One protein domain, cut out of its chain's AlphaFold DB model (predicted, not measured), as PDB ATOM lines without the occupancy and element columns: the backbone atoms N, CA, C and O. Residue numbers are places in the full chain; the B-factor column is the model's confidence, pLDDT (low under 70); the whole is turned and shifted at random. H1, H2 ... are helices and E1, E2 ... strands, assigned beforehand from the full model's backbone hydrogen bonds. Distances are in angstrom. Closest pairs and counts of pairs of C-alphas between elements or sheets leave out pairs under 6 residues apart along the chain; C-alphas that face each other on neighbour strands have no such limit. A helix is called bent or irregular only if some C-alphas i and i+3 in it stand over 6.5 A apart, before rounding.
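What this domain is: This is residues 4 to 60 of the 63 residues of an uncharacterized protein of Chloroflexi bacterium (strain G233) (UniProt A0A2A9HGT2). A small head holds the short strand hairpin E1 and E2, the loop of residues 17 to 31 and the helix H1; from it the backbone leads out through the short helix H2 into an arm, residues 47 to 60, that sticks out and ends in H3. The printed part has 57 residues, with two named strands and then three named helices, in the order E1, E2, H1, H2, H3. The two strands are antiparallel, and the class is mixed, helices and strands, with 25 residues in named elements, under half. The whole is loose, with a radius of gyration of the C-alphas of 14.6 A, and elongated, spanning 43 by 24 by 17 A.

How they stand to each other: E1, residues 5 to 7, and E2, residues 14 to 16, form a hairpin, antiparallel at 138 degrees between their directions. The C-alphas of Ile 7 and Pro 14 face each other at 4.5 A. N 6 and O 15 are within hydrogen-bond range at 2.8 A, as are N 15 and O 6 at 2.8 A. H1, residues 32 to 39, is apart from E1. H2, residues 43 to 47, is apart from H1, and H3, residues 55 to 60, is apart from H2. In H1 and H2 every O i to N i+4 pair is within hydrogen-bond range; in H3 it is 0 of 2, beside 2 of 3 O i to N i+3 pairs.

Where its parts are: E1 begins at C-alpha 5 (-9.313, 19.599, 20.393). H1 is 10.3 A long, from C-alpha 32 (-15.676, 11.794, 34.207), and H2 is 6.2 A. H3 is 10.4 A long and irregular, with C-alphas 56 and 59 7.5 A apart; it ends at C-alpha 60 (-40.345, 0.229, 43.455).

The domain as a whole: The C-alphas farthest apart, those of His 4 and Leu 60, are 43.4 A apart. Without residues 47 to 60, which stand free, the body spans 33 by 17 by 11 A. The link from E2 to H1 is long, and the printed part has no cut. Mean pLDDT of the printed part is 88.8; residues 49 to 52 are under 70.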
ATOM      1  N   HIS A   4     -10.320  23.658  19.717       92.31
ATOM      2  CA  HIS A   4     -11.106  22.977  20.756       92.31
ATOM      3  C   HIS A   4     -10.804  21.483  20.912       92.31
ATOM      4  O   HIS A   4     -11.370  20.849  21.796       92.31
ATOM      5  N   ILE A   5      -9.856  20.941  20.144       95.69
ATOM      6  CA  ILE A   5      -9.313  19.599  20.393       95.69
ATOM      7  C   ILE A   5      -8.166  19.679  21.412       95.69
ATOM      8  O   ILE A   5      -7.244  20.479  21.255       95.69
ATOM      9  N   ARG A   6      -8.239  18.864  22.468       95.50
ATOM     10  CA  ARG A   6      -7.243  18.711  23.544       95.50
ATOM     11  C   ARG A   6      -6.785  17.252  23.619       95.50
ATOM     12  O   ARG A   6      -7.441  16.377  23.066       95.50
ATOM     13  N   ILE A   7      -5.679  16.990  24.310       97.31
ATOM     14  CA  ILE A   7      -5.208  15.634  24.625       97.31
ATOM     15  C   ILE A   7      -5.563  15.330  26.078       97.31
ATOM     16  O   ILE A   7      -5.313  16.161  26.949       97.31
ATOM     17  N   CYS A   8      -6.187  14.180  26.337       97.62
ATOM     18  CA  CYS A   8      -6.536  13.769  27.695       97.62
ATOM     19  C   CYS A   8      -5.273  13.467  28.504       97.62
ATOM     20  O   CYS A   8      -4.429  12.701  28.042       97.62
ATOM     21  N   GLN A   9      -5.168  14.013  29.714       97.81
ATOM     22  CA  GLN A   9      -4.003  13.786  30.573       97.81
ATOM     23  C   GLN A   9      -3.888  12.330  31.061       97.81
ATOM     24  O   GLN A   9      -2.780  11.815  31.150       97.81
ATOM     25  N   HIS A  10      -5.017  11.655  31.301       97.31
ATOM     26  CA  HIS A  10      -5.038  10.276  31.797       97.31
ATOM     27  C   HIS A  10      -4.787   9.236  30.689       97.31
ATOM     28  O   HIS A  10      -3.925   8.372  30.815       97.31
ATOM     29  N   CYS A  11      -5.534   9.309  29.576       97.38
ATOM     30  CA  CYS A  11      -5.513   8.276  28.527       97.38
ATOM     31  C   CYS A  11      -4.813   8.691  27.221       97.38
ATOM     32  O   CYS A  11      -4.765   7.902  26.279       97.38
ATOM     33  N   GLY A  12      -4.338   9.936  27.101       97.31
ATOM     34  CA  GLY A  12      -3.623  10.431  25.915       97.31
ATOM     35  C   GLY A  12      -4.466  10.591  24.642       97.31
ATOM     36  O   GLY A  12      -3.938  10.955  23.593       97.31
ATOM     37  N   THR A  13      -5.776  10.337  24.695       96.56
ATOM     38  CA  THR A  13      -6.641  10.397  23.507       96.56
ATOM     39  C   THR A  13      -7.000  11.850  23.151       96.56
ATOM     40  O   THR A  13      -7.342  12.624  24.053       96.56
ATOM     41  N   PRO A  14      -6.963  12.244  21.860       96.88
ATOM     42  CA  PRO A  14      -7.490  13.530  21.412       96.88
ATOM     43  C   PRO A  14      -9.012  13.609  21.577       96.88
ATOM     44  O   PRO A  14      -9.729  12.696  21.174       96.88
ATOM     45  N   TYR A  15      -9.526  14.708  22.125       96.25
ATOM     46  CA  TYR A  15     -10.958  14.886  22.374       96.25
ATOM     47  C   TYR A  15     -11.397  16.354  22.244       96.25
ATOM     48  O   TYR A  15     -10.593  17.271  22.409       96.25
ATOM     49  N   ASP A  16     -12.683  16.585  21.960       96.25
ATOM     50  CA  ASP A  16     -13.296  17.922  21.987       96.25
ATOM     51  C   ASP A  16     -13.702  18.281  23.422       96.25
ATOM     52  O   ASP A  16     -14.628  17.688  23.985       96.25
ATOM     53  N   TRP A  17     -13.035  19.276  24.015       95.00
ATOM     54  CA  TRP A  17     -13.260  19.650  25.416       95.00
ATOM     55  C   TRP A  17     -14.672  20.177  25.688       95.00
ATOM     56  O   TRP A  17     -15.156  20.103  26.817       95.00
ATOM     57  N   ARG A  18     -15.375  20.680  24.665       94.31
ATOM     58  CA  ARG A  18     -16.753  21.181  24.809       94.31
ATOM     59  C   ARG A  18     -17.765  20.057  24.995       94.31
ATOM     60  O   ARG A  18     -18.850  20.306  25.510       94.31
ATOM     61  N   ARG A  19     -17.412  18.846  24.555       94.62
ATOM     62  CA  ARG A  19     -18.238  17.634  24.648       94.62
ATOM     63  C   ARG A  19     -17.799  16.707  25.776       94.62
ATOM     64  O   ARG A  19     -18.428  15.672  25.969       94.62
ATOM     65  N   SER A  20     -16.723  17.042  26.486       95.56
ATOM     66  CA  SER A  20     -16.235  16.208  27.578       95.56
ATOM     67  C   SER A  20     -17.262  16.171  28.720       95.56
ATOM     68  O   SER A  20     -17.662  17.233  29.202       95.56
ATOM     69  N   PRO A  21     -17.673  14.971  29.175       94.19
ATOM     70  CA  PRO A  21     -18.540  14.791  30.337       94.19
ATOM     71  C   PRO A  21     -17.781  14.880  31.674       94.19
ATOM     72  O   PRO A  21     -18.312  14.478  32.705       94.19
ATOM     73  N   SER A  22     -16.530  15.354  31.680       93.44
ATOM     74  CA  SER A  22     -15.826  15.707  32.918       93.44
ATOM     75  C   SER A  22     -16.561  16.850  33.630       93.44
ATOM     76  O   SER A  22     -16.970  17.828  33.001       93.44
ATOM     77  N   ALA A  23     -16.745  16.709  34.942       88.25
ATOM     78  CA  ALA A  23     -17.585  17.595  35.738       88.25
ATOM     79  C   ALA A  23     -16.908  18.948  35.989       88.25
ATOM     80  O   ALA A  23     -17.543  19.992  35.829       88.25
ATOM     81  N   PHE A  24     -15.614  18.941  36.329       91.31
ATOM     82  CA  PHE A  24     -14.882  20.155  36.705       91.31
ATOM     83  C   PHE A  24     -13.660  20.413  35.817       91.31
ATOM     84  O   PHE A  24     -13.263  21.562  35.631       91.31
ATOM     85  N   LEU A  25     -13.094  19.369  35.206       95.50
ATOM     86  CA  LEU A  25     -11.808  19.414  34.502       95.50
ATOM     87  C   LEU A  25     -11.913  19.036  33.015       95.50
ATOM     88  O   LEU A  25     -11.030  18.398  32.441       95.50
ATOM     89  N   LYS A  26     -12.977  19.501  32.346       95.81
ATOM     90  CA  LYS A  26     -13.289  19.188  30.938       95.81
ATOM     91  C   LYS A  26     -12.259  19.620  29.896       95.81
ATOM     92  O   LYS A  26     -12.345  19.168  28.764       95.81
ATOM     93  N   MET A  27     -11.315  20.496  30.246       96.38
ATOM     94  CA  MET A  27     -10.182  20.873  29.381       96.38
ATOM     95  C   MET A  27      -8.921  20.032  29.630       96.38
ATOM     96  O   MET A  27      -7.957  20.152  28.870       96.38
ATOM     97  N   THR A  28      -8.949  19.172  30.651       97.12
ATOM     98  CA  THR A  28      -7.866  18.268  31.059       97.12
ATOM     99  C   THR A  28      -8.205  16.814  30.729       97.12
ATOM    100  O   THR A  28      -7.373  16.097  30.171       97.12
ATOM    101  N   TYR A  29      -9.447  16.393  30.986       97.88
ATOM    102  CA  TYR A  29      -9.891  15.011  30.814       97.88
ATOM    103  C   TYR A  29     -10.986  14.863  29.765       97.88
ATOM    104  O   TYR A  29     -11.904  15.680  29.666       97.88
ATOM    105  N   CYS A  30     -10.929  13.757  29.021       97.06
ATOM    106  CA  CYS A  30     -11.932  13.426  28.011       97.06
ATOM    107  C   CYS A  30     -13.268  12.946  28.589       97.06
ATOM    108  O   CYS A  30     -14.228  12.838  27.834       97.06
ATOM    109  N   GLY A  31     -13.344  12.653  29.891       95.69
ATOM    110  CA  GLY A  31     -14.582  12.270  30.562       95.69
ATOM    111  C   GLY A  31     -14.435  12.090  32.071       95.69
ATOM    112  O   GLY A  31     -13.324  12.113  32.603       95.69
ATOM    113  N   SER A  32     -15.572  11.896  32.745       92.69
ATOM    114  CA  SER A  32     -15.676  11.794  34.207       92.69
ATOM    115  C   SER A  32     -14.843  10.659  34.804       92.69
ATOM    116  O   SER A  32     -14.267  10.830  35.871       92.69
ATOM    117  N   LEU A  33     -14.720   9.519  34.116       92.06
ATOM    118  CA  LEU A  33     -13.901   8.399  34.594       92.06
ATOM    119  C   LEU A  33     -12.407   8.735  34.615       92.06
ATOM    120  O   LEU A  33     -11.743   8.439  35.598       92.06
ATOM    121  N   CYS A  34     -11.890   9.380  33.566       95.62
ATOM    122  CA  CYS A  34     -10.492   9.821  33.523       95.62
ATOM    123  C   CYS A  34     -10.200  10.876  34.597       95.62
ATOM    124  O   CYS A  34      -9.157  10.830  35.234       95.62
ATOM    125  N   GLU A  35     -11.142  11.793  34.832       95.38
ATOM    126  CA  GLU A  35     -11.036  12.783  35.907       95.38
ATOM    127  C   GLU A  35     -11.007  12.127  37.289       95.38
ATOM    128  O   GLU A  35     -10.113  12.404  38.086       95.38
ATOM    129  N   LYS A  36     -11.958  11.228  37.567       92.75
ATOM    130  CA  LYS A  36     -12.024  10.496  38.835       92.75
ATOM    131  C   LYS A  36     -10.778   9.623  39.035       92.75
ATOM    132  O   LYS A  36     -10.279   9.555  40.151       92.75
ATOM    133  N   ALA A  37     -10.268   8.973  37.987       92.31
ATOM    134  CA  ALA A  37      -9.089   8.109  38.078       92.31
ATOM    135  C   ALA A  37      -7.844   8.847  38.589       92.31
ATOM    136  O   ALA A  37      -7.127   8.296  39.421       92.31
ATOM    137  N   ASP A  38      -7.637  10.094  38.161       93.81
ATOM    138  CA  ASP A  38      -6.487  10.896  38.591       93.81
ATOM    139  C   ASP A  38      -6.747  11.675  39.897       93.81
ATOM    140  O   ASP A  38      -5.815  11.902  40.666       93.81
ATOM    141  N   LEU A  39      -7.994  12.073  40.188       91.81
ATOM    142  CA  LEU A  39      -8.361  12.722  41.461       91.81
ATOM    143  C   LEU A  39      -8.533  11.736  42.629       91.81
ATOM    144  O   LEU A  39      -8.521  12.144  43.790       91.81
ATOM    145  N   GLY A  40      -8.691  10.450  42.321       90.31
ATOM    146  CA  GLY A  40      -9.058   9.411  43.271       90.31
ATOM    147  C   GLY A  40     -10.574   9.305  43.467       90.31
ATOM    148  O   GLY A  40     -11.311  10.290  43.497       90.31
ATOM    149  N   PHE A  41     -11.046   8.073  43.625       86.19
ATOM    150  CA  PHE A  41     -12.423   7.744  43.988       86.19
ATOM    151  C   PHE A  41     -12.426   6.531  44.915       86.19
ATOM    152  O   PHE A  41     -11.465   5.760  44.952       86.19
ATOM    153  N   THR A  42     -13.528   6.330  45.634       85.81
ATOM    154  CA  THR A  42     -13.773   5.065  46.331       85.81
ATOM    155  C   THR A  42     -14.607   4.143  45.441       85.81
ATOM    156  O   THR A  42     -15.358   4.598  44.575       85.81
ATOM    157  N   ILE A  43     -14.496   2.828  45.634       80.25
ATOM    158  CA  ILE A  43     -15.300   1.867  44.862       80.25
ATOM    159  C   ILE A  43     -16.797   2.140  45.071       80.25
ATOM    160  O   ILE A  43     -17.579   2.086  44.126       80.25
ATOM    161  N   GLU A  44     -17.201   2.528  46.279       82.88
ATOM    162  CA  GLU A  44     -18.587   2.856  46.616       82.88
ATOM    163  C   GLU A  44     -19.102   4.063  45.827       82.88
ATOM    164  O   GLU A  44     -20.259   4.066  45.410       82.88
ATOM    165  N   THR A  45     -18.262   5.077  45.588       79.00
ATOM    166  CA  THR A  45     -18.649   6.248  44.785       79.00
ATOM    167  C   THR A  45     -18.776   5.918  43.299       79.00
ATOM    168  O   THR A  45     -19.594   6.528  42.618       79.00
ATOM    169  N   LEU A  46     -18.036   4.927  42.793       77.88
ATOM    170  CA  LEU A  46     -18.242   4.386  41.444       77.88
ATOM    171  C   LEU A  46     -19.528   3.564  41.335       77.88
ATOM    172  O   LEU A  46     -20.252   3.677  40.350       77.88
ATOM    173  N   LEU A  47     -19.807   2.726  42.335       78.38
ATOM    174  CA  LEU A  47     -20.963   1.829  42.323       78.38
ATOM    175  C   LEU A  47     -22.292   2.569  42.528       78.38
ATOM    176  O   LEU A  47     -23.317   2.107  42.040       78.38
ATOM    177  N   ARG A  48     -22.284   3.711  43.227       72.50
ATOM    178  CA  ARG A  48     -23.481   4.540  43.463       72.50
ATOM    179  C   ARG A  48     -23.784   5.551  42.356       72.50
ATOM    180  O   ARG A  48     -24.795   6.236  42.444       72.50
ATOM    181  N   ASP A  49     -22.921   5.681  41.352       67.38
ATOM    182  CA  ASP A  49     -23.024   6.755  40.350       67.38
ATOM    183  C   ASP A  49     -24.284   6.600  39.472       67.38
ATOM    184  O   ASP A  49     -24.854   7.595  39.031       67.38
ATOM    185  N   PHE A  50     -24.758   5.362  39.255       66.44
ATOM    186  CA  PHE A  50     -25.981   5.076  38.498       66.44
ATOM    187  C   PHE A  50     -26.701   3.828  39.017       66.44
ATOM    188  O   PHE A  50     -26.145   2.732  39.011       66.44
ATOM    189  N   GLU A  51     -27.981   3.965  39.359       69.56
ATOM    190  CA  GLU A  51     -28.878   2.825  39.563       69.56
ATOM    191  C   GLU A  51     -29.686   2.589  38.282       69.56
ATOM    192  O   GLU A  51     -30.583   3.357  37.928       69.56
ATOM    193  N   TYR A  52     -29.352   1.528  37.542       68.62
ATOM    194  CA  TYR A  52     -30.146   1.123  36.385       68.62
ATOM    195  C   TYR A  52     -31.293   0.228  36.837       68.62
ATOM    196  O   TYR A  52     -31.107  -0.956  37.122       68.62
ATOM    197  N   VAL A  53     -32.497   0.789  36.852       72.31
ATOM    198  CA  VAL A  53     -33.715   0.020  37.092       72.31
ATOM    199  C   VAL A  53     -34.424  -0.224  35.774       72.31
ATOM    200  O   VAL A  53     -34.765   0.701  35.029       72.31
ATOM    201  N   ARG A  54     -34.637  -1.509  35.489       76.31
ATOM    202  CA  ARG A  54     -35.466  -1.959  34.374       76.31
ATOM    203  C   ARG A  54     -36.838  -1.285  34.446       76.31
ATOM    204  O   ARG A  54     -37.388  -1.102  35.530       76.31
ATOM    205  N   GLY A  55     -37.373  -0.890  33.291       81.06
ATOM    206  CA  GLY A  55     -38.551  -0.022  33.204       81.06
ATOM    207  C   GLY A  55     -39.744  -0.522  34.022       81.06
ATOM    208  O   GLY A  55     -40.389   0.272  34.704       81.06
ATOM    209  N   GLU A  56     -39.973  -1.834  34.021       86.69
ATOM    210  CA  GLU A  56     -41.068  -2.497  34.731       86.69
ATOM    211  C   GLU A  56     -40.945  -2.466  36.267       86.69
ATOM    212  O   GLU A  56     -41.939  -2.656  36.962       86.69
ATOM    213  N   TRP A  57     -39.763  -2.149  36.807       84.00
ATOM    214  CA  TRP A  57     -39.497  -2.077  38.251       84.00
ATOM    215  C   TRP A  57     -39.386  -0.645  38.781       84.00
ATOM    216  O   TRP A  57     -39.177  -0.451  39.977       84.00
ATOM    217  N   ARG A  58     -39.551   0.380  37.930       80.12
ATOM    218  CA  ARG A  58     -39.424   1.794  38.337       80.12
ATOM    219  C   ARG A  58     -40.359   2.184  39.483       80.12
ATOM    220  O   ARG A  58     -39.994   3.027  40.293       80.12
ATOM    221  N   ALA A  59     -41.530   1.552  39.576       81.62
ATOM    222  CA  ALA A  59     -42.496   1.802  40.646       81.62
ATOM    223  C   ALA A  59     -41.959   1.461  42.051       81.62
ATOM    224  O   ALA A  59     -42.424   2.043  43.023       81.62
ATOM    225  N   LEU A  60     -40.964   0.573  42.167       73.44
ATOM    226  CA  LEU A  60     -40.345   0.229  43.455       73.44
ATOM    227  C   LEU A  60     -39.428   1.329  44.007       73.44
ATOM    228  O   LEU A  60     -39.132   1.323  45.196       73.44
TER     229      LEU A  60